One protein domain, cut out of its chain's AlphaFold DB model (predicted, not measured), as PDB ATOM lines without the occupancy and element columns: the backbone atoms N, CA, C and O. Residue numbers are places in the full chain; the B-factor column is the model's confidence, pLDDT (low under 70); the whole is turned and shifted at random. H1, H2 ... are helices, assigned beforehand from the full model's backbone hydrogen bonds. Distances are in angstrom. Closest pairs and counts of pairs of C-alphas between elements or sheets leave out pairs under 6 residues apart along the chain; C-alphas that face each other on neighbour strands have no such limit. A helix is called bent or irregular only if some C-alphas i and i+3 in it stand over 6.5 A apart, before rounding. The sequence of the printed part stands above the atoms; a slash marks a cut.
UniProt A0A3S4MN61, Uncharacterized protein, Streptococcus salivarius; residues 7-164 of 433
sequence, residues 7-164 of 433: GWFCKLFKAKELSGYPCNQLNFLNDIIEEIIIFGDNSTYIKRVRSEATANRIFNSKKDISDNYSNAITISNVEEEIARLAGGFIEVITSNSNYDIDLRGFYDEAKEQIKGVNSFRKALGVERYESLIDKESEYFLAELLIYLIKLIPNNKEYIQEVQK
ATOM      1  N   GLY A   7     -28.088 -27.067  39.311       80.81
ATOM      2  CA  GLY A   7     -27.703 -26.048  38.330       80.81
ATOM      3  C   GLY A   7     -26.233 -25.637  38.417       80.81
ATOM      4  O   GLY A   7     -25.575 -25.460  37.391       80.81
ATOM      5  N   TRP A   8     -25.695 -25.519  39.637       87.25
ATOM      6  CA  TRP A   8     -24.262 -25.303  39.861       87.25
ATOM      7  C   TRP A   8     -23.430 -26.473  39.331       87.25
ATOM      8  O   TRP A   8     -22.452 -26.231  38.629       87.25
ATOM      9  N   PHE A   9     -23.851 -27.712  39.596       90.69
ATOM     10  CA  PHE A   9     -23.184 -28.910  39.088       90.69
ATOM     11  C   PHE A   9     -23.145 -28.916  37.556       90.69
ATOM     12  O   PHE A   9     -22.069 -29.023  36.977       90.69
ATOM     13  N   CYS A  10     -24.286 -28.689  36.897       89.19
ATOM     14  CA  CYS A  10     -24.372 -28.656  35.436       89.19
ATOM     15  C   CYS A  10     -23.501 -27.550  34.829       89.19
ATOM     16  O   CYS A  10     -22.803 -27.777  33.845       89.19
ATOM     17  N   LYS A  11     -23.496 -26.353  35.429       89.81
ATOM     18  CA  LYS A  11     -22.614 -25.251  35.013       89.81
ATOM     19  C   LYS A  11     -21.148 -25.625  35.107       89.81
ATOM     20  O   LYS A  11     -20.391 -25.333  34.187       89.81
ATOM     21  N   LEU A  12     -20.767 -26.201  36.242       91.19
ATOM     22  CA  LEU A  12     -19.388 -26.551  36.519       91.19
ATOM     23  C   LEU A  12     -18.913 -27.658  35.578       91.19
ATOM     24  O   LEU A  12     -17.834 -27.543  35.012       91.19
ATOM     25  N   PHE A  13     -19.751 -28.667  35.356       91.94
ATOM     26  CA  PHE A  13     -19.461 -29.779  34.464       91.94
ATOM     27  C   PHE A  13     -19.356 -29.319  33.006       91.94
ATOM     28  O   PHE A  13     -18.356 -29.570  32.343       91.94
ATOM     29  N   LYS A  14     -20.332 -28.538  32.532       89.69
ATOM     30  CA  LYS A  14     -20.318 -27.969  31.181       89.69
ATOM     31  C   LYS A  14     -19.106 -27.065  30.934       89.69
ATOM     32  O   LYS A  14     -18.567 -27.034  29.836       89.69
ATOM     33  N   ALA A  15     -18.636 -26.333  31.944       89.62
ATOM     34  CA  ALA A  15     -17.446 -25.488  31.811       89.62
ATOM     35  C   ALA A  15     -16.146 -26.278  31.550       89.62
ATOM     36  O   ALA A  15     -15.117 -25.660  31.281       89.62
ATOM     37  N   LYS A  16     -16.185 -27.615  31.633       90.31
ATOM     38  CA  LYS A  16     -15.063 -28.523  31.359       90.31
ATOM     39  C   LYS A  16     -15.102 -29.141  29.964       90.31
ATOM     40  O   LYS A  16     -14.257 -29.977  29.665       90.31
ATOM     41  N   GLU A  17     -16.040 -28.727  29.113       86.19
ATOM     42  CA  GLU A  17     -15.998 -29.045  27.685       86.19
ATOM     43  C   GLU A  17     -14.679 -28.538  27.070       86.19
ATOM     44  O   GLU A  17     -14.350 -27.348  27.131       86.19
ATOM     45  N   LEU A  18     -13.922 -29.455  26.476       80.12
ATOM     46  CA  LEU A  18     -12.718 -29.197  25.703       80.12
ATOM     47  C   LEU A  18     -13.102 -28.809  24.261       80.12
ATOM     48  O   LEU A  18     -14.211 -29.043  23.781       80.12
ATOM     49  N   SER A  19     -12.217 -28.085  23.576       65.31
ATOM     50  CA  SER A  19     -12.559 -27.341  22.357       65.31
ATOM     51  C   SER A  19     -13.015 -28.216  21.179       65.31
ATOM     52  O   SER A  19     -12.305 -29.138  20.791       65.31
ATOM     53  N   GLY A  20     -14.111 -27.815  20.520       57.78
ATOM     54  CA  GLY A  20     -14.515 -28.308  19.195       57.78
ATOM     55  C   GLY A  20     -15.979 -28.015  18.858       57.78
ATOM     56  O   GLY A  20     -16.256 -27.436  17.809       57.78
ATOM     57  N   TYR A  21     -16.895 -28.333  19.779       57.09
ATOM     58  CA  TYR A  21     -18.346 -28.151  19.623       57.09
ATOM     59  C   TYR A  21     -19.032 -27.962  20.993       57.09
ATOM     60  O   TYR A  21     -19.705 -28.876  21.464       57.09
ATOM     61  N   PRO A  22     -18.874 -26.802  21.665       65.94
ATOM     62  CA  PRO A  22     -19.540 -26.561  22.943       65.94
ATOM     63  C   PRO A  22     -21.053 -26.632  22.745       65.94
ATOM     64  O   PRO A  22     -21.617 -25.877  21.945       65.94
ATOM     65  N   CYS A  23     -21.720 -27.532  23.462       71.38
ATOM     66  CA  CYS A  23     -23.161 -27.663  23.323       71.38
ATOM     67  C   CYS A  23     -23.882 -26.511  24.030       71.38
ATOM     68  O   CYS A  23     -23.337 -25.836  24.908       71.38
ATOM     69  N   ASN A  24     -25.118 -26.224  23.627       85.38
ATOM     70  CA  ASN A  24     -25.976 -25.340  24.413       85.38
ATOM     71  C   ASN A  24     -26.406 -26.057  25.711       85.38
ATOM     72  O   ASN A  24     -26.151 -27.243  25.916       85.38
ATOM     73  N   GLN A  25     -27.036 -25.330  26.631       82.12
ATOM     74  CA  GLN A  25     -27.444 -25.903  27.920       82.12
ATOM     75  C   GLN A  25     -28.498 -27.004  27.750       82.12
ATOM     76  O   GLN A  25     -28.540 -27.933  28.549       82.12
ATOM     77  N   LEU A  26     -29.342 -26.891  26.721       80.25
ATOM     78  CA  LEU A  26     -30.376 -27.866  26.397       80.25
ATOM     79  C   LEU A  26     -29.784 -29.226  26.008       80.25
ATOM     80  O   LEU A  26     -30.126 -30.238  26.613       80.25
ATOM     81  N   ASN A  27     -28.867 -29.227  25.046       86.12
ATOM     82  CA  ASN A  27     -28.163 -30.414  24.576       86.12
ATOM     83  C   ASN A  27     -27.268 -30.976  25.680       86.12
ATOM     84  O   ASN A  27     -27.242 -32.178  25.875       86.12
ATOM     85  N   PHE A  28     -26.626 -30.132  26.496       88.69
ATOM     86  CA  PHE A  28     -25.873 -30.623  27.653       88.69
ATOM     87  C   PHE A  28     -26.748 -31.451  28.609       88.69
ATOM     88  O   PHE A  28     -26.341 -32.492  29.117       88.69
ATOM     89  N   LEU A  29     -27.972 -30.989  28.871       84.12
ATOM     90  CA  LEU A  29     -28.890 -31.696  29.760       84.12
ATOM     91  C   LEU A  29     -29.400 -33.003  29.142       84.12
ATOM     92  O   LEU A  29     -29.443 -34.008  29.837       84.12
ATOM     93  N   ASN A  30     -29.746 -32.996  27.855       82.25
ATOM     94  CA  ASN A  30     -30.361 -34.151  27.195       82.25
ATOM     95  C   ASN A  30     -29.350 -35.181  26.667       82.25
ATOM     96  O   ASN A  30     -29.638 -36.368  26.673       82.25
ATOM     97  N   ASP A  31     -28.186 -34.738  26.200       85.06
ATOM     98  CA  ASP A  31     -27.220 -35.587  25.493       85.06
ATOM     99  C   ASP A  31     -26.061 -36.033  26.405       85.06
ATOM    100  O   ASP A  31     -25.288 -36.915  26.035       85.06
ATOM    101  N   ILE A  32     -25.924 -35.420  27.591       88.19
ATOM    102  CA  ILE A  32     -24.901 -35.773  28.589       88.19
ATOM    103  C   ILE A  32     -25.550 -36.142  29.925       88.19
ATOM    104  O   ILE A  32     -25.390 -37.266  30.390       88.19
ATOM    105  N   ILE A  33     -26.282 -35.222  30.568       88.31
ATOM    106  CA  ILE A  33     -26.806 -35.470  31.925       88.31
ATOM    107  C   ILE A  33     -27.861 -36.581  31.940       88.31
ATOM    108  O   ILE A  33     -27.781 -37.478  32.773       88.31
ATOM    109  N   GLU A  34     -28.833 -36.538  31.032       83.88
ATOM    110  CA  GLU A  34     -29.848 -37.586  30.897       83.88
ATOM    111  C   GLU A  34     -29.213 -38.943  30.592       83.88
ATOM    112  O   GLU A  34     -29.524 -39.902  31.293       83.88
ATOM    113  N   GLU A  35     -28.277 -39.010  29.641       85.56
ATOM    114  CA  GLU A  35     -27.570 -40.246  29.274       85.56
ATOM    115  C   GLU A  35     -26.810 -40.860  30.463       85.56
ATOM    116  O   GLU A  35     -26.846 -42.073  30.664       85.56
ATOM    117  N   ILE A  36     -26.186 -40.035  31.315       88.19
ATOM    118  CA  ILE A  36     -25.550 -40.509  32.556       88.19
ATOM    119  C   ILE A  36     -26.601 -41.094  33.507       88.19
ATOM    120  O   ILE A  36     -26.364 -42.134  34.119       88.19
ATOM    121  N   ILE A  37     -27.757 -40.438  33.646       84.31
ATOM    122  CA  ILE A  37     -28.788 -40.838  34.612       84.31
ATOM    123  C   ILE A  37     -29.552 -42.085  34.156       84.31
ATOM    124  O   ILE A  37     -29.880 -42.906  35.008       84.31
ATOM    125  N   ILE A  38     -29.796 -42.283  32.856       78.62
ATOM    126  CA  ILE A  38     -30.438 -43.508  32.332       78.62
ATOM    127  C   ILE A  38     -29.459 -44.668  32.131       78.62
ATOM    128  O   ILE A  38     -29.888 -45.774  31.806       78.62
ATOM    129  N   PHE A  39     -28.150 -44.449  32.286       85.06
ATOM    130  CA  PHE A  39     -27.157 -45.478  31.996       85.06
ATOM    131  C   PHE A  39     -27.427 -46.760  32.791       85.06
ATOM    132  O   PHE A  39     -27.463 -46.748  34.022       85.06
ATOM    133  N   GLY A  40     -27.619 -47.876  32.086       74.44
ATOM    134  CA  GLY A  40     -27.895 -49.173  32.708       74.44
ATOM    135  C   GLY A  40     -29.229 -49.257  33.461       74.44
ATOM    136  O   GLY A  40     -29.458 -50.258  34.138       74.44
ATOM    137  N   ASP A  41     -30.097 -48.247  33.352       69.94
ATOM    138  CA  ASP A  41     -31.450 -48.255  33.901       69.94
ATOM    139  C   ASP A  41     -32.473 -48.501  32.779       69.94
ATOM    140  O   ASP A  41     -32.487 -47.835  31.746       69.94
ATOM    141  N   ASN A  42     -33.344 -49.487  32.990       53.03
ATOM    142  CA  ASN A  42     -34.440 -49.805  32.076       53.03
ATOM    143  C   ASN A  42     -35.712 -48.992  32.386       53.03
ATOM    144  O   ASN A  42     -36.736 -49.179  31.722       53.03
ATOM    145  N   SER A  43     -35.687 -48.126  33.407       50.34
ATOM    146  CA  SER A  43     -36.811 -47.276  33.778       50.34
ATOM    147  C   SER A  43     -36.987 -46.136  32.759       50.34
ATOM    148  O   SER A  43     -36.148 -45.268  32.541       50.34
ATOM    149  N   THR A  44     -38.109 -46.166  32.047       43.38
ATOM    150  CA  THR A  44     -38.363 -45.370  30.834       43.38
ATOM    151  C   THR A  44     -38.747 -43.901  31.071       43.38
ATOM    152  O   THR A  44     -39.409 -43.315  30.217       43.38
ATOM    153  N   TYR A  45     -38.427 -43.284  32.213       51.34
ATOM    154  CA  TYR A  45     -39.022 -41.981  32.556       51.34
ATOM    155  C   TYR A  45     -38.040 -40.931  33.097       51.34
ATOM    156  O   TYR A  45     -38.208 -40.410  34.198       51.34
ATOM    157  N   ILE A  46     -37.088 -40.517  32.251       55.31
ATOM    158  CA  ILE A  46     -36.550 -39.146  32.292       55.31
ATOM    159  C   ILE A  46     -37.253 -38.324  31.217       55.31
ATOM    160  O   ILE A  46     -37.266 -38.675  30.037       55.31
ATOM    161  N   LYS A  47     -37.874 -37.213  31.615       53.84
ATOM    162  CA  LYS A  47     -38.426 -36.257  30.651       53.84
ATOM    163  C   LYS A  47     -37.302 -35.360  30.141       53.84
ATOM    164  O   LYS A  47     -36.861 -34.470  30.873       53.84
ATOM    165  N   ARG A  48     -36.942 -35.528  28.863       65.62
ATOM    166  CA  ARG A  48     -36.080 -34.591  28.124       65.62
ATOM    167  C   ARG A  48     -36.475 -33.147  28.389       65.62
ATOM    168  O   ARG A  48     -37.659 -32.786  28.342       65.62
ATOM    169  N   VAL A  49     -35.476 -32.305  28.617       65.56
ATOM    170  CA  VAL A  49     -35.651 -30.857  28.694       65.56
ATOM    171  C   VAL A  49     -36.075 -30.374  27.309       65.56
ATOM    172  O   VAL A  49     -35.453 -30.706  26.304       65.56
ATOM    173  N   ARG A  50     -37.185 -29.631  27.240       60.41
ATOM    174  CA  ARG A  50     -37.860 -29.320  25.965       60.41
ATOM    175  C   ARG A  50     -37.507 -27.963  25.370       60.41
ATOM    176  O   ARG A  50     -37.815 -27.717  24.209       60.41
ATOM    177  N   SER A  51     -36.910 -27.066  26.153       59.41
ATOM    178  CA  SER A  51     -36.629 -25.702  25.708       59.41
ATOM    179  C   SER A  51     -35.355 -25.124  26.314       59.41
ATOM    180  O   SER A  51     -35.026 -25.372  27.477       59.41
ATOM    181  N   GLU A  52     -34.680 -24.273  25.538       64.25
ATOM    182  CA  GLU A  52     -33.510 -23.498  25.974       64.25
ATOM    183  C   GLU A  52     -33.815 -22.624  27.193       64.25
ATOM    184  O   GLU A  52     -32.986 -22.472  28.084       64.25
ATOM    185  N   ALA A  53     -35.036 -22.088  27.289       52.72
ATOM    186  CA  ALA A  53     -35.471 -21.321  28.453       52.72
ATOM    187  C   ALA A  53     -35.467 -22.172  29.737       52.72
ATOM    188  O   ALA A  53     -35.048 -21.701  30.797       52.72
ATOM    189  N   THR A  54     -35.883 -23.438  29.644       59.53
ATOM    190  CA  THR A  54     -35.874 -24.378  30.776       59.53
ATOM    191  C   THR A  54     -34.451 -24.784  31.137       59.53
ATOM    192  O   THR A  54     -34.091 -24.760  32.312       59.53
ATOM    193  N   ALA A  55     -33.615 -25.073  30.140       64.12
ATOM    194  CA  ALA A  55     -32.203 -25.375  30.351       64.12
ATOM    195  C   ALA A  55     -31.455 -24.208  31.023       64.12
ATOM    196  O   ALA A  55     -30.739 -24.394  32.007       64.12
ATOM    197  N   ASN A  56     -31.712 -22.981  30.571       64.44
ATOM    198  CA  ASN A  56     -31.157 -21.765  31.154       64.44
ATOM    199  C   ASN A  56     -31.614 -21.548  32.598       64.44
ATOM    200  O   ASN A  56     -30.802 -21.217  33.467       64.44
ATOM    201  N   ARG A  57     -32.890 -21.821  32.895       62.94
ATOM    202  CA  ARG A  57     -33.389 -21.845  34.275       62.94
ATOM    203  C   ARG A  57     -32.654 -22.889  35.112       62.94
ATOM    204  O   ARG A  57     -32.196 -22.520  36.185       62.94
ATOM    205  N   ILE A  58     -32.482 -24.123  34.627       71.50
ATOM    206  CA  ILE A  58     -31.726 -25.196  35.310       71.50
ATOM    207  C   ILE A  58     -30.340 -24.724  35.701       71.50
ATOM    208  O   ILE A  58     -30.000 -24.727  36.881       71.50
ATOM    209  N   PHE A  59     -29.585 -24.207  34.743       76.81
ATOM    210  CA  PHE A  59     -28.238 -23.718  34.994       76.81
ATOM    211  C   PHE A  59     -28.233 -22.537  35.974       76.81
ATOM    212  O   PHE A  59     -27.386 -22.464  36.865       76.81
ATOM    213  N   ASN A  60     -29.152 -21.580  35.832       68.81
ATOM    214  CA  ASN A  60     -29.140 -20.330  36.600       68.81
ATOM    215  C   ASN A  60     -29.932 -20.334  37.900       68.81
ATOM    216  O   ASN A  60     -29.882 -19.344  38.638       68.81
ATOM    217  N   SER A  61     -30.604 -21.431  38.220       61.06
ATOM    218  CA  SER A  61     -31.435 -21.472  39.402       61.06
ATOM    219  C   SER A  61     -30.614 -21.406  40.685       61.06
ATOM    220  O   SER A  61     -29.668 -22.162  40.907       61.06
ATOM    221  N   LYS A  62     -31.027 -20.478  41.550       54.12
ATOM    222  CA  LYS A  62     -30.661 -20.437  42.974       54.12
ATOM    223  C   LYS A  62     -31.698 -21.146  43.852       54.12
ATOM    224  O   LYS A  62     -31.526 -21.186  45.064       54.12
ATOM    225  N   LYS A  63     -32.780 -21.616  43.227       45.25
ATOM    226  CA  LYS A  63     -33.861 -22.411  43.805       45.25
ATOM    227  C   LYS A  63     -33.849 -23.807  43.183       45.25
ATOM    228  O   LYS A  63     -33.150 -24.068  42.204       45.25
ATOM    229  N   ASP A  64     -34.668 -24.674  43.717       47.47
ATOM    230  CA  ASP A  64     -34.799 -26.046  43.260       47.47
ATOM    231  C   ASP A  64     -35.621 -26.108  41.977       47.47
ATOM    232  O   ASP A  64     -36.575 -25.347  41.804       47.47
ATOM    233  N   ILE A  65     -35.217 -26.963  41.038       48.09
ATOM    234  CA  ILE A  65     -35.997 -27.211  39.823       48.09
ATOM    235  C   ILE A  65     -36.551 -28.615  39.922       48.09
ATOM    236  O   ILE A  65     -35.795 -29.581  39.989       48.09
ATOM    237  N   SER A  66     -37.877 -28.678  40.009       45.69
ATOM    238  CA  SER A  66     -38.601 -29.897  40.314       45.69
ATOM    239  C   SER A  66     -38.796 -30.758  39.053       45.69
ATOM    240  O   SER A  66     -39.147 -30.270  37.978       45.69
ATOM    241  N   ASP A  67     -38.515 -32.050  39.232       48.78
ATOM    242  CA  ASP A  67     -39.287 -33.182  38.694       48.78
ATOM    243  C   ASP A  67     -38.992 -33.799  37.312       48.78
ATOM    244  O   ASP A  67     -39.829 -34.552  36.819       48.78
ATOM    245  N   ASN A  68     -37.796 -33.643  36.725       53.41
ATOM    246  CA  ASN A  68     -37.437 -34.449  35.531       53.41
ATOM    247  C   ASN A  68     -36.489 -35.633  35.789       53.41
ATOM    248  O   ASN A  68     -36.589 -36.631  35.083       53.41
ATOM    249  N   TYR A  69     -35.595 -35.547  36.782       58.50
ATOM    250  CA  TYR A  69     -34.516 -36.533  36.980       58.50
ATOM    251  C   TYR A  69     -34.679 -37.408  38.234       58.50
ATOM    252  O   TYR A  69     -33.996 -38.416  38.384       58.50
ATOM    253  N   SER A  70     -35.575 -37.035  39.150       58.88
ATOM    254  CA  SER A  70     -35.739 -37.683  40.459       58.88
ATOM    255  C   SER A  70     -36.273 -39.115  40.384       58.88
ATOM    256  O   SER A  70     -35.923 -39.927  41.245       58.88
ATOM    257  N   ASN A  71     -37.102 -39.406  39.378       56.50
ATOM    258  CA  ASN A  71     -37.770 -40.696  39.189       56.50
ATOM    259  C   ASN A  71     -36.868 -41.762  38.545       56.50
ATOM    260  O   ASN A  71     -37.195 -42.939  38.629       56.50
ATOM    261  N   ALA A  72     -35.742 -41.368  37.943       56.50
ATOM    262  CA  ALA A  72     -34.787 -42.272  37.288       56.50
ATOM    263  C   ALA A  72     -33.598 -42.668  38.183       56.50
ATOM    264  O   ALA A  72     -32.592 -43.198  37.722       56.50
ATOM    265  N   ILE A  73     -33.687 -42.358  39.478       62.59
ATOM    266  CA  ILE A  73     -32.729 -42.813  40.486       62.59
ATOM    267  C   ILE A  73     -33.520 -43.617  41.513       62.59
ATOM    268  O   ILE A  73     -34.181 -43.049  42.394       62.59
ATOM    269  N   THR A  74     -33.473 -44.938  41.375       58.97
ATOM    270  CA  THR A  74     -34.165 -45.908  42.227       58.97
ATOM    271  C   THR A  74     -33.360 -46.198  43.495       58.97
ATOM    272  O   THR A  74     -32.360 -46.896  43.465       58.97
ATOM    273  N   ILE A  75     -33.796 -45.691  44.654       55.66
ATOM    274  CA  ILE A  75     -33.031 -45.771  45.924       55.66
ATOM    275  C   ILE A  75     -32.996 -47.191  46.527       55.66
ATOM    276  O   ILE A  75     -32.368 -47.406  47.557       55.66
ATOM    277  N   SER A  76     -33.611 -48.199  45.894       55.88
ATOM    278  CA  SER A  76     -33.640 -49.569  46.426       55.88
ATOM    279  C   SER A  76     -32.256 -50.107  46.809       55.88
ATOM    280  O   SER A  76     -32.167 -50.889  47.754       55.88
ATOM    281  N   ASN A  77     -31.191 -49.650  46.137       70.06
ATOM    282  CA  ASN A  77     -29.817 -49.820  46.594       70.06
ATOM    283  C   ASN A  77     -28.931 -48.623  46.181       70.06
ATOM    284  O   ASN A  77     -28.479 -48.529  45.042       70.06
ATOM    285  N   VAL A  78     -28.651 -47.713  47.122       71.44
ATOM    286  CA  VAL A  78     -27.850 -46.494  46.877       71.44
ATOM    287  C   VAL A  78     -26.440 -46.803  46.365       71.44
ATOM    288  O   VAL A  78     -25.924 -46.067  45.528       71.44
ATOM    289  N   GLU A  79     -25.798 -47.869  46.842       78.50
ATOM    290  CA  GLU A  79     -24.438 -48.215  46.409       78.50
ATOM    291  C   GLU A  79     -24.417 -48.721  44.963       78.50
ATOM    292  O   GLU A  79     -23.532 -48.338  44.192       78.50
ATOM    293  N   GLU A  80     -25.417 -49.515  44.573       81.25
ATOM    294  CA  GLU A  80     -25.603 -49.949  43.182       81.25
ATOM    295  C   GLU A  80     -25.908 -48.764  42.263       81.25
ATOM    296  O   GLU A  80     -25.325 -48.671  41.186       81.25
ATOM    297  N   GLU A  81     -26.739 -47.814  42.699       80.56
ATOM    298  CA  GLU A  81     -27.022 -46.591  41.940       80.56
ATOM    299  C   GLU A  81     -25.778 -45.713  41.759       80.56
ATOM    300  O   GLU A  81     -25.534 -45.195  40.671       80.56
ATOM    301  N   ILE A  82     -24.950 -45.569  42.799       87.12
ATOM    302  CA  ILE A  82     -23.682 -44.837  42.693       87.12
ATOM    303  C   ILE A  82     -22.761 -45.525  41.682       87.12
ATOM    304  O   ILE A  82     -22.185 -44.850  40.830       87.12
ATOM    305  N   ALA A  83     -22.623 -46.852  41.756       88.06
ATOM    306  CA  ALA A  83     -21.794 -47.609  40.822       88.06
ATOM    307  C   ALA A  83     -22.322 -47.511  39.380       88.06
ATOM    308  O   ALA A  83     -21.542 -47.321  38.447       88.06
ATOM    309  N   ARG A  84     -23.646 -47.578  39.205       89.19
ATOM    310  CA  ARG A  84     -24.328 -47.426  37.917       89.19
ATOM    311  C   ARG A  84     -24.066 -46.049  37.313       89.19
ATOM    312  O   ARG A  84     -23.547 -45.968  36.204       89.19
ATOM    313  N   LEU A  85     -24.348 -44.973  38.044       89.62
ATOM    314  CA  LEU A  85     -24.116 -43.609  37.564       89.62
ATOM    315  C   LEU A  85     -22.631 -43.321  37.326       89.62
ATOM    316  O   LEU A  85     -22.300 -42.636  36.362       89.62
ATOM    317  N   ALA A  86     -21.728 -43.864  38.150       92.50
ATOM    318  CA  ALA A  86     -20.289 -43.778  37.901       92.50
ATOM    319  C   ALA A  86     -19.915 -44.453  36.569       92.50
ATOM    320  O   ALA A  86     -19.158 -43.882  35.787       92.50
ATOM    321  N   GLY A  87     -20.510 -45.613  36.267       90.88
ATOM    322  CA  GLY A  87     -20.429 -46.245  34.948       90.88
ATOM    323  C   GLY A  87     -20.960 -45.346  33.829       90.88
ATOM    324  O   GLY A  87     -20.319 -45.242  32.790       90.88
ATOM    325  N   GLY A  88     -22.056 -44.621  34.071       90.44
ATOM    326  CA  GLY A  88     -22.606 -43.632  33.141       90.44
ATOM    327  C   GLY A  88     -21.653 -42.472  32.858       90.44
ATOM    328  O   GLY A  88     -21.467 -42.115  31.701       90.44
ATOM    329  N   PHE A  89     -20.983 -41.922  33.877       91.06
ATOM    330  CA  PHE A  89     -19.937 -40.910  33.672       91.06
ATOM    331  C   PHE A  89     -18.806 -41.433  32.786       91.06
ATOM    332  O   PHE A  89     -18.361 -40.721  31.889       91.06
ATOM    333  N   ILE A  90     -18.358 -42.669  33.012       88.81
ATOM    334  CA  ILE A  90     -17.303 -43.283  32.203       88.81
ATOM    335  C   ILE A  90     -17.803 -43.492  30.771       88.81
ATOM    336  O   ILE A  90     -17.172 -43.004  29.838       88.81
ATOM    337  N   GLU A  91     -18.934 -44.172  30.580       86.69
ATOM    338  CA  GLU A  91     -19.443 -44.535  29.254       86.69
ATOM    339  C   GLU A  91     -19.801 -43.300  28.427       86.69
ATOM    340  O   GLU A  91     -19.352 -43.164  27.295       86.69
ATOM    341  N   VAL A  92     -20.573 -42.361  28.981       81.12
ATOM    342  CA  VAL A  92     -21.038 -41.189  28.226       81.12
ATOM    343  C   VAL A  92     -19.863 -40.321  27.790       81.12
ATOM    344  O   VAL A  92     -19.887 -39.779  26.693       81.12
ATOM    345  N   ILE A  93     -18.804 -40.226  28.594       78.19
ATOM    346  CA  ILE A  93     -17.638 -39.401  28.257       78.19
ATOM    347  C   ILE A  93     -16.657 -40.149  27.345       78.19
ATOM    348  O   ILE A  93     -16.004 -39.529  26.511       78.19
ATOM    349  N   THR A  94     -16.543 -41.474  27.469       73.25
ATOM    350  CA  THR A  94     -15.608 -42.266  26.647       73.25
ATOM    351  C   THR A  94     -16.189 -42.690  25.297       73.25
ATOM    352  O   THR A  94     -15.443 -42.767  24.319       73.25
ATOM    353  N   SER A  95     -17.501 -42.929  25.219       65.38
ATOM    354  CA  SER A  95     -18.188 -43.457  24.032       65.38
ATOM    355  C   SER A  95     -18.931 -42.391  23.220       65.38
ATOM    356  O   SER A  95     -19.135 -42.582  22.018       65.38
ATOM    357  N   ASN A  96     -19.323 -41.254  23.812       64.12
ATOM    358  CA  ASN A  96     -19.979 -40.175  23.065       64.12
ATOM    359  C   ASN A  96     -18.929 -39.282  22.387       64.12
ATOM    360  O   ASN A  96     -18.489 -38.272  22.927       64.12
ATOM    361  N   SER A  97     -18.545 -39.634  21.155       54.50
ATOM    362  CA  SER A  97     -17.525 -38.921  20.363       54.50
ATOM    363  C   SER A  97     -17.842 -37.448  20.065       54.50
ATOM    364  O   SER A  97     -17.026 -36.758  19.456       54.50
ATOM    365  N   ASN A  98     -19.041 -36.980  20.418       64.75
ATOM    366  CA  ASN A  98     -19.499 -35.621  20.157       64.75
ATOM    367  C   ASN A  98     -19.101 -34.627  21.260       64.75
ATOM    368  O   ASN A  98     -19.147 -33.423  21.004       64.75
ATOM    369  N   TYR A  99     -18.699 -35.105  22.446       69.19
ATOM    370  CA  TYR A  99     -18.349 -34.255  23.584       69.19
ATOM    371  C   TYR A  99     -17.008 -34.660  24.185       69.19
ATOM    372  O   TYR A  99     -16.864 -35.739  24.749       69.19
ATOM    373  N   ASP A 100     -16.030 -33.764  24.091       79.56
ATOM    374  CA  ASP A 100     -14.740 -33.905  24.763       79.56
ATOM    375  C   ASP A 100     -14.816 -33.147  26.095       79.56
ATOM    376  O   ASP A 100     -15.037 -31.935  26.092       79.56
ATOM    377  N   ILE A 101     -14.728 -33.834  27.239       86.38
ATOM    378  CA  ILE A 101     -14.937 -33.231  28.568       86.38
ATOM    379  C   ILE A 101     -13.806 -33.621  29.524       86.38
ATOM    380  O   ILE A 101     -13.533 -34.801  29.740       86.38
ATOM    381  N   ASP A 102     -13.195 -32.628  30.178       88.69
ATOM    382  CA  ASP A 102     -12.198 -32.835  31.234       88.69
ATOM    383  C   ASP A 102     -12.861 -33.266  32.553       88.69
ATOM    384  O   ASP A 102     -13.098 -32.468  33.469       88.69
ATOM    385  N   LEU A 103     -13.174 -34.560  32.647       89.06
ATOM    386  CA  LEU A 103     -13.812 -35.160  33.820       89.06
ATOM    387  C   LEU A 103     -12.955 -35.045  35.086       89.06
ATOM    388  O   LEU A 103     -13.475 -34.822  36.179       89.06
ATOM    389  N   ARG A 104     -11.630 -35.149  34.945       90.31
ATOM    390  CA  ARG A 104     -10.710 -35.028  36.078       90.31
ATOM    391  C   ARG A 104     -10.695 -33.601  36.614       90.31
ATOM    392  O   ARG A 104     -10.849 -33.398  37.817       90.31
ATOM    393  N   GLY A 105     -10.588 -32.613  35.727       91.00
ATOM    394  CA  GLY A 105     -10.692 -31.205  36.092       91.00
ATOM    395  C   GLY A 105     -12.075 -30.819  36.617       91.00
ATOM    396  O   GLY A 105     -12.175 -29.891  37.423       91.00
ATOM    397  N   PHE A 106     -13.139 -31.520  36.207       93.00
ATOM    398  CA  PHE A 106     -14.462 -31.386  36.817       93.00
ATOM    399  C   PHE A 106     -14.471 -31.878  38.268       93.00
ATOM    400  O   PHE A 106     -14.878 -31.132  39.161       93.00
ATOM    401  N   TYR A 107     -13.993 -33.102  38.506       94.44
ATOM    402  CA  TYR A 107     -13.894 -33.704  39.837       94.44
ATOM    403  C   TYR A 107     -13.080 -32.835  40.805       94.44
ATOM    404  O   TYR A 107     -13.578 -32.498  41.884       94.44
ATOM    405  N   ASP A 108     -11.866 -32.435  40.410       93.50
ATOM    406  CA  ASP A 108     -10.957 -31.676  41.273       93.50
ATOM    407  C   ASP A 108     -11.599 -30.346  41.707       93.50
ATOM    408  O   ASP A 108     -11.625 -30.013  42.897       93.50
ATOM    409  N   GLU A 109     -12.213 -29.622  40.763       93.38
ATOM    410  CA  GLU A 109     -12.866 -28.345  41.058       93.38
ATOM    411  C   GLU A 109     -14.146 -28.524  41.893       93.38
ATOM    412  O   GLU A 109     -14.373 -27.774  42.847       93.38
ATOM    413  N   ALA A 110     -14.986 -29.518  41.585       92.31
ATOM    414  CA  ALA A 110     -16.209 -29.778  42.345       92.31
ATOM    415  C   ALA A 110     -15.896 -30.127  43.809       92.31
ATOM    416  O   ALA A 110     -16.519 -29.579  44.728       92.31
ATOM    417  N   LYS A 111     -14.893 -30.983  44.033       92.81
ATOM    418  CA  LYS A 111     -14.460 -31.417  45.367       92.81
ATOM    419  C   LYS A 111     -13.866 -30.270  46.179       92.81
ATOM    420  O   LYS A 111     -14.197 -30.126  47.359       92.81
ATOM    421  N   GLU A 112     -13.045 -29.418  45.566       91.19
ATOM    422  CA  GLU A 112     -12.504 -28.225  46.227       91.19
ATOM    423  C   GLU A 112     -13.618 -27.246  46.622       91.19
ATOM    424  O   GLU A 112     -13.672 -26.779  47.764       91.19
ATOM    425  N   GLN A 113     -14.555 -26.971  45.711       89.50
ATOM    426  CA  GLN A 113     -15.644 -26.034  45.974       89.50
ATOM    427  C   GLN A 113     -16.577 -26.516  47.091       89.50
ATOM    428  O   GLN A 113     -17.017 -25.695  47.897       89.50
ATOM    429  N   ILE A 114     -16.853 -27.818  47.184       87.69
ATOM    430  CA  ILE A 114     -17.712 -28.387  48.232       87.69
ATOM    431  C   ILE A 114     -17.054 -28.313  49.612       87.69
ATOM    432  O   ILE A 114     -17.731 -27.949  50.579       87.69
ATOM    433  N   LYS A 115     -15.737 -28.557  49.702       85.50
ATOM    434  CA  LYS A 115     -14.979 -28.475  50.963       85.50
ATOM    435  C   LYS A 115     -15.102 -27.117  51.667       85.50
ATOM    436  O   LYS A 115     -14.965 -27.044  52.885       85.50
ATOM    437  N   GLY A 116     -15.396 -26.053  50.917       71.31
ATOM    438  CA  GLY A 116     -15.562 -24.692  51.433       71.31
ATOM    439  C   GLY A 116     -16.988 -24.282  51.821       71.31
ATOM    440  O   GLY A 116     -17.180 -23.146  52.264       71.31
ATOM    441  N   VAL A 117     -18.010 -25.134  51.651       79.25
ATOM    442  CA  VAL A 117     -19.424 -24.728  51.790       79.25
ATOM    443  C   VAL A 117     -20.087 -25.368  53.014       79.25
ATOM    444  O   VAL A 117     -20.778 -26.382  52.934       79.25
ATOM    445  N   ASN A 118     -19.962 -24.701  54.169       73.62
ATOM    446  CA  ASN A 118     -20.555 -25.145  55.442       73.62
ATOM    447  C   ASN A 118     -22.075 -25.381  55.382       73.62
ATOM    448  O   ASN A 118     -22.590 -26.252  56.081       73.62
ATOM    449  N   SER A 119     -22.808 -24.624  54.562       70.75
ATOM    450  CA  SER A 119     -24.255 -24.814  54.394       70.75
ATOM    451  C   SER A 119     -24.598 -26.143  53.723       70.75
ATOM    452  O   SER A 119     -25.601 -26.749  54.081       70.75
ATOM    453  N   PHE A 120     -23.757 -26.620  52.801       74.50
ATOM    454  CA  PHE A 120     -23.943 -27.906  52.134       74.50
ATOM    455  C   PHE A 120     -23.655 -29.061  53.096       74.50
ATOM    456  O   PHE A 120     -24.482 -29.955  53.244       74.50
ATOM    457  N   ARG A 121     -22.557 -28.970  53.863       79.12
ATOM    458  CA  ARG A 121     -22.261 -29.916  54.953       79.12
ATOM    459  C   ARG A 121     -23.409 -30.017  55.959       79.12
ATOM    460  O   ARG A 121     -23.764 -31.110  56.385       79.12
ATOM    461  N   LYS A 122     -24.001 -28.880  56.335       70.38
ATOM    462  CA  LYS A 122     -25.145 -28.850  57.255       70.38
ATOM    463  C   LYS A 122     -26.394 -29.504  56.653       70.38
ATOM    464  O   LYS A 122     -27.109 -30.172  57.385       70.38
ATOM    465  N   ALA A 123     -26.648 -29.308  55.358       67.00
ATOM    466  CA  ALA A 123     -27.804 -29.883  54.669       67.00
ATOM    467  C   ALA A 123     -27.690 -31.407  54.491       67.00
ATOM    468  O   ALA A 123     -28.671 -32.117  54.673       67.00
ATOM    469  N   LEU A 124     -26.493 -31.903  54.172       70.81
ATOM    470  CA  LEU A 124     -26.225 -33.326  53.942       70.81
ATOM    471  C   LEU A 124     -26.107 -34.138  55.249       70.81
ATOM    472  O   LEU A 124     -26.373 -35.338  55.263       70.81
ATOM    473  N   GLY A 125     -25.729 -33.482  56.349       74.88
ATOM    474  CA  GLY A 125     -25.356 -34.144  57.597       74.88
ATOM    475  C   GLY A 125     -23.879 -34.547  57.598       74.88
ATOM    476  O   GLY A 125     -23.280 -34.788  56.552       74.88
ATOM    477  N   VAL A 126     -23.269 -34.584  58.787       76.06
ATOM    478  CA  VAL A 126     -21.810 -34.727  58.924       76.06
ATOM    479  C   VAL A 126     -21.313 -36.050  58.345       76.06
ATOM    480  O   VAL A 126     -20.445 -36.020  57.489       76.06
ATOM    481  N   GLU A 127     -21.881 -37.185  58.747       77.69
ATOM    482  CA  GLU A 127     -21.397 -38.512  58.329       77.69
ATOM    483  C   GLU A 127     -21.452 -38.715  56.810       77.69
ATOM    484  O   GLU A 127     -20.483 -39.165  56.206       77.69
ATOM    485  N   ARG A 128     -22.556 -38.313  56.173       78.38
ATOM    486  CA  ARG A 128     -22.730 -38.430  54.716       78.38
ATOM    487  C   ARG A 128     -21.838 -37.470  53.947       78.38
ATOM    488  O   ARG A 128     -21.346 -37.806  52.877       78.38
ATOM    489  N   TYR A 129     -21.612 -36.281  54.498       84.62
ATOM    490  CA  TYR A 129     -20.664 -35.339  53.931       84.62
ATOM    491  C   TYR A 129     -19.233 -35.877  53.975       84.62
ATOM    492  O   TYR A 129     -18.549 -35.792  52.961       84.62
ATOM    493  N   GLU A 130     -18.798 -36.443  55.107       85.50
ATOM    494  CA  GLU A 130     -17.473 -37.071  55.215       85.50
ATOM    495  C   GLU A 130     -17.361 -38.264  54.239       85.50
ATOM    496  O   GLU A 130     -16.426 -38.319  53.446       85.50
ATOM    497  N   SER A 131     -18.387 -39.125  54.173       84.62
ATOM    498  CA  SER A 131     -18.462 -40.226  53.195       84.62
ATOM    499  C   SER A 131     -18.325 -39.742  51.748       84.62
ATOM    500  O   SER A 131     -17.564 -40.318  50.973       84.62
ATOM    501  N   LEU A 132     -19.024 -38.662  51.378       88.31
ATOM    502  CA  LEU A 132     -18.938 -38.079  50.042       88.31
ATOM    503  C   LEU A 132     -17.518 -37.588  49.740       88.31
ATOM    504  O   LEU A 132     -16.970 -37.919  48.694       88.31
ATOM    505  N   ILE A 133     -16.915 -36.783  50.620       90.19
ATOM    506  CA  ILE A 133     -15.596 -36.189  50.346       90.19
ATOM    507  C   ILE A 133     -14.459 -37.218  50.343       90.19
ATOM    508  O   ILE A 133     -13.408 -36.935  49.756       90.19
ATOM    509  N   ASP A 134     -14.658 -38.385  50.953       89.12
ATOM    510  CA  ASP A 134     -13.705 -39.495  50.934       89.12
ATOM    511  C   ASP A 134     -13.712 -40.250  49.597       89.12
ATOM    512  O   ASP A 134     -12.712 -40.877  49.244       89.12
ATOM    513  N   LYS A 135     -14.778 -40.137  48.791       89.12
ATOM    514  CA  LYS A 135     -14.825 -40.750  47.457       89.12
ATOM    515  C   LYS A 135     -13.937 -40.033  46.450       89.12
ATOM    516  O   LYS A 135     -13.729 -38.815  46.506       89.12
ATOM    517  N   GLU A 136     -13.444 -40.797  45.484       90.69
ATOM    518  CA  GLU A 136     -12.618 -40.305  44.385       90.69
ATOM    519  C   GLU A 136     -13.357 -40.387  43.043       90.69
ATOM    520  O   GLU A 136     -14.242 -41.222  42.847       90.69
ATOM    521  N   SER A 137     -12.965 -39.511  42.116       90.19
ATOM    522  CA  SER A 137     -13.321 -39.568  40.697       90.19
ATOM    523  C   SER A 137     -14.837 -39.629  40.417       90.19
ATOM    524  O   SER A 137     -15.606 -38.813  40.929       90.19
ATOM    525  N   GLU A 138     -15.293 -40.575  39.598       92.12
ATOM    526  CA  GLU A 138     -16.674 -40.701  39.133       92.12
ATOM    527  C   GLU A 138     -17.621 -41.128  40.248       92.12
ATOM    528  O   GLU A 138     -18.772 -40.711  40.255       92.12
ATOM    529  N   TYR A 139     -17.140 -41.883  41.239       93.25
ATOM    530  CA  TYR A 139     -17.945 -42.260  42.404       93.25
ATOM    531  C   TYR A 139     -18.305 -41.044  43.258       93.25
ATOM    532  O   TYR A 139     -19.423 -40.958  43.768       93.25
ATOM    533  N   PHE A 140     -17.384 -40.082  43.381       94.75
ATOM    534  CA  PHE A 140     -17.677 -38.793  44.004       94.75
ATOM    535  C   PHE A 140     -18.737 -38.027  43.208       94.75
ATOM    536  O   PHE A 140     -19.696 -37.523  43.788       94.75
ATOM    537  N   LEU A 141     -18.581 -37.946  41.884       94.50
ATOM    538  CA  LEU A 141     -19.500 -37.200  41.019       94.50
ATOM    539  C   LEU A 141     -20.896 -37.830  40.964       94.50
ATOM    540  O   LEU A 141     -21.885 -37.105  41.019       94.50
ATOM    541  N   ALA A 142     -20.975 -39.158  40.914       92.12
ATOM    542  CA  ALA A 142     -22.208 -39.933  40.948       92.12
ATOM    543  C   ALA A 142     -22.958 -39.736  42.265       92.12
ATOM    544  O   ALA A 142     -24.140 -39.395  42.265       92.12
ATOM    545  N   GLU A 143     -22.269 -39.883  43.396       89.88
ATOM    546  CA  GLU A 143     -22.898 -39.694  44.699       89.88
ATOM    547  C   GLU A 143     -23.301 -38.230  44.927       89.88
ATOM    548  O   GLU A 143     -24.405 -37.958  45.401       89.88
ATOM    549  N   LEU A 144     -22.465 -37.273  44.511       91.00
ATOM    550  CA  LEU A 144     -22.823 -35.857  44.516       91.00
ATOM    551  C   LEU A 144     -24.070 -35.600  43.666       91.00
ATOM    552  O   LEU A 144     -24.971 -34.899  44.116       91.00
ATOM    553  N   LEU A 145     -24.149 -36.162  42.461       88.88
ATOM    554  CA  LEU A 145     -25.297 -36.003  41.570       88.88
ATOM    555  C   LEU A 145     -26.579 -36.572  42.194       88.88
ATOM    556  O   LEU A 145     -27.602 -35.888  42.182       88.88
ATOM    557  N   ILE A 146     -26.513 -37.758  42.810       81.88
ATOM    558  CA  ILE A 146     -27.632 -38.352  43.563       81.88
ATOM    559  C   ILE A 146     -28.069 -37.413  44.680       81.88
ATOM    560  O   ILE A 146     -29.250 -37.086  44.777       81.88
ATOM    561  N   TYR A 147     -27.127 -36.934  45.494       79.19
ATOM    562  CA  TYR A 147     -27.426 -35.995  46.566       79.19
ATOM    563  C   TYR A 147     -28.045 -34.712  46.038       79.19
ATOM    564  O   TYR A 147     -29.018 -34.239  46.603       79.19
ATOM    565  N   LEU A 148     -27.549 -34.151  44.943       78.94
ATOM    566  CA  LEU A 148     -28.138 -32.946  44.378       78.94
ATOM    567  C   LEU A 148     -29.533 -33.214  43.823       78.94
ATOM    568  O   LEU A 148     -30.404 -32.388  44.017       78.94
ATOM    569  N   ILE A 149     -29.802 -34.355  43.197       73.69
ATOM    570  CA  ILE A 149     -31.143 -34.659  42.678       73.69
ATOM    571  C   ILE A 149     -32.128 -35.013  43.811       73.69
ATOM    572  O   ILE A 149     -33.313 -34.694  43.711       73.69
ATOM    573  N   LYS A 150     -31.659 -35.650  44.895       63.16
ATOM    574  CA  LYS A 150     -32.499 -36.172  45.992       63.16
ATOM    575  C   LYS A 150     -32.574 -35.277  47.246       63.16
ATOM    576  O   LYS A 150     -33.599 -35.297  47.917       63.16
ATOM    577  N   LEU A 151     -31.531 -34.512  47.585       51.12
ATOM    578  CA  LEU A 151     -31.497 -33.562  48.723       51.12
ATOM    579  C   LEU A 151     -31.920 -32.145  48.355       51.12
ATOM    580  O   LEU A 151     -32.172 -31.330  49.242       51.12
ATOM    581  N   ILE A 152     -32.022 -31.839  47.065       48.81
ATOM    582  CA  ILE A 152     -32.879 -30.741  46.630       48.81
ATOM    583  C   ILE A 152     -34.304 -31.062  47.143       48.81
ATOM    584  O   ILE A 152     -34.736 -32.207  47.012       48.81
ATOM    585  N   PRO A 153     -35.031 -30.119  47.774       36.84
ATOM    586  CA  PRO A 153     -35.964 -30.331  48.888       36.84
ATOM    587  C   PRO A 153     -37.264 -31.095  48.608       36.84
ATOM    588  O   PRO A 153     -38.185 -30.988  49.409       36.84
ATOM    589  N   ASN A 154     -37.376 -31.868  47.527       37.78
ATOM    590  CA  ASN A 154     -38.614 -32.555  47.160       37.78
ATOM    591  C   ASN A 154     -38.489 -34.053  46.856       37.78
ATOM    592  O   ASN A 154     -39.483 -34.643  46.430       37.78
ATOM    593  N   ASN A 155     -37.370 -34.734  47.139       37.91
ATOM    594  CA  ASN A 155     -37.421 -36.197  47.118       37.91
ATOM    595  C   ASN A 155     -37.914 -36.779  48.457       37.91
ATOM    596  O   ASN A 155     -37.140 -37.030  49.383       37.91
ATOM    597  N   LYS A 156     -39.234 -36.998  48.535       37.06
ATOM    598  CA  LYS A 156     -39.922 -37.609  49.687       37.06
ATOM    599  C   LYS A 156     -39.333 -38.971  50.085       37.06
ATOM    600  O   LYS A 156     -39.329 -39.278  51.271       37.06
ATOM    601  N   GLU A 157     -38.785 -39.744  49.147       36.44
ATOM    602  CA  GLU A 157     -38.231 -41.081  49.419       36.44
ATOM    603  C   GLU A 157     -36.879 -41.017  50.146       36.44
ATOM    604  O   GLU A 157     -36.585 -41.859  50.989       36.44
ATOM    605  N   TYR A 158     -36.070 -39.981  49.900       36.03
ATOM    606  CA  TYR A 158     -34.767 -39.845  50.563       36.03
ATOM    607  C   TYR A 158     -34.884 -39.264  51.980       36.03
ATOM    608  O   TYR A 158     -34.137 -39.632  52.888       36.03
ATOM    609  N   ILE A 159     -35.882 -38.401  52.201       33.97
ATOM    610  CA  ILE A 159     -36.234 -37.896  53.535       33.97
ATOM    611  C   ILE A 159     -36.722 -39.047  54.437       33.97
ATOM    612  O   ILE A 159     -36.381 -39.073  55.618       33.97
ATOM    613  N   GLN A 160     -37.427 -40.041  53.883       34.44
ATOM    614  CA  GLN A 160     -37.902 -41.225  54.616       34.44
ATOM    615  C   GLN A 160     -36.768 -42.129  55.140       34.44
ATOM    616  O   GLN A 160     -36.912 -42.717  56.214       34.44
ATOM    617  N   GLU A 161     -35.621 -42.217  54.456       35.50
ATOM    618  CA  GLU A 161     -34.451 -42.951  54.976       35.50
ATOM    619  C   GLU A 161     -33.625 -42.141  55.988       35.50
ATOM    620  O   GLU A 161     -33.052 -42.712  56.916       35.50
ATOM    621  N   VAL A 162     -33.590 -40.809  55.862       30.62
ATOM    622  CA  VAL A 162     -32.917 -39.899  56.815       30.62
ATOM    623  C   VAL A 162     -33.689 -39.776  58.135       30.62
ATOM    624  O   VAL A 162     -33.090 -39.587  59.192       30.62
ATOM    625  N   GLN A 163     -35.015 -39.914  58.099       30.81
ATOM    626  CA  GLN A 163     -35.898 -39.776  59.263       30.81
ATOM    627  C   GLN A 163     -35.893 -40.978  60.222       30.81
ATOM    628  O   GLN A 163     -36.562 -40.931  61.251       30.81
ATOM    629  N   LYS A 164     -35.082 -42.015  59.970       30.72
ATOM    630  CA  LYS A 164     -34.819 -43.106  60.931       30.72
ATOM    631  C   LYS A 164     -33.820 -42.727  62.043       30.72
ATOM    632  O   LYS A 164     -33.229 -43.611  62.659       30.72
TER     633      LYS A 164
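What this domain is: This is residues 7 to 164 of the 433 residues of an uncharacterized protein of Streptococcus salivarius (UniProt A0A3S4MN61). Short and middling helices cross one another in a compact cluster: H8 runs through the middle, and H4, H5 and H7 pack on it. H1, H3 and H2 follow one another in contact from H5 round to H4, while H9 lies far out, touching no helix. The printed part has 158 residues with nine named helices, H1 to H9 in order, and no named strand; its class is all helix, with mostly crossed packing. It is compact, with a radius of gyration of the C-alphas of 14.9 A and spans of 47 by 32 by 29 A.

Where its parts are: H1 covers residues 7 to 14, beginning at C-alpha 7 (-27.703, -26.048, 38.330). H2 is residues 25 to 38, 18.4 A long, and H3 residues 52 to 60. H4, residues 75 to 95, is the longest at 26.6 A; it has a kink of 49 degrees near residue 82 and is irregular, with C-alphas 76 and 79 9.3 A apart. H5 is residues 103 to 115, 18.4 A long, H6 residues 118 to 124, and H7 residues 126 to 134. H8, residues 137 to 151, spans 20.8 A from C-alpha 137 (-13.321, -39.568, 40.697). H9 is residues 156 to 162, ending at C-alpha 162 (-32.917, -39.899, 56.815).

How they stand to each other: H8 is the hub, touching four helices. Residues 82 to 90 of H4 touch it at a steep tilt of 53 degrees, closest at the C-alphas of Ala 86 and Glu 138, 4.9 A. H5 touches H8 at C-alphas 107 and 137, 6.0 A. H7 and H8 form a helical hairpin at a shallow tilt of 31 degrees, with C-alphas 132 and 140 6.2 A apart. H6 and H8 only just touch, with 3 pairs of C-alphas within 8 A, the closest being 124 and 151, 7.4 A. H1 touches H5 at C-alphas 13 and 106, 5.8 A, and H3 at C-alphas 7 and 59, 4.1 A. H2 touches H3 at C-alphas 26 and 55, 5.0 A, and H4 at C-alphas 36 and 88, 4.3 A. H9 is close to H8 but not clearly touching, at C-alphas 150 and 158, 6.3 A. Every O i to N i+4 pair is within hydrogen-bond range in H1, H3, H5, H6, H7 and H8; the counts are 8 of 10 in H2, 15 of 17 in H4 and 2 of 3 in H9.

The domain as a whole: The C-alphas of Gly 20 and Lys 164 are the two farthest apart, 48.7 A. The printed part has no cut. The links H2 to H3 and H3 to H4 are long. Mean pLDDT of the printed part is 73.0; 59 residues are under 70, among them residues 41 to 57, 60 to 76 and 150 to 164.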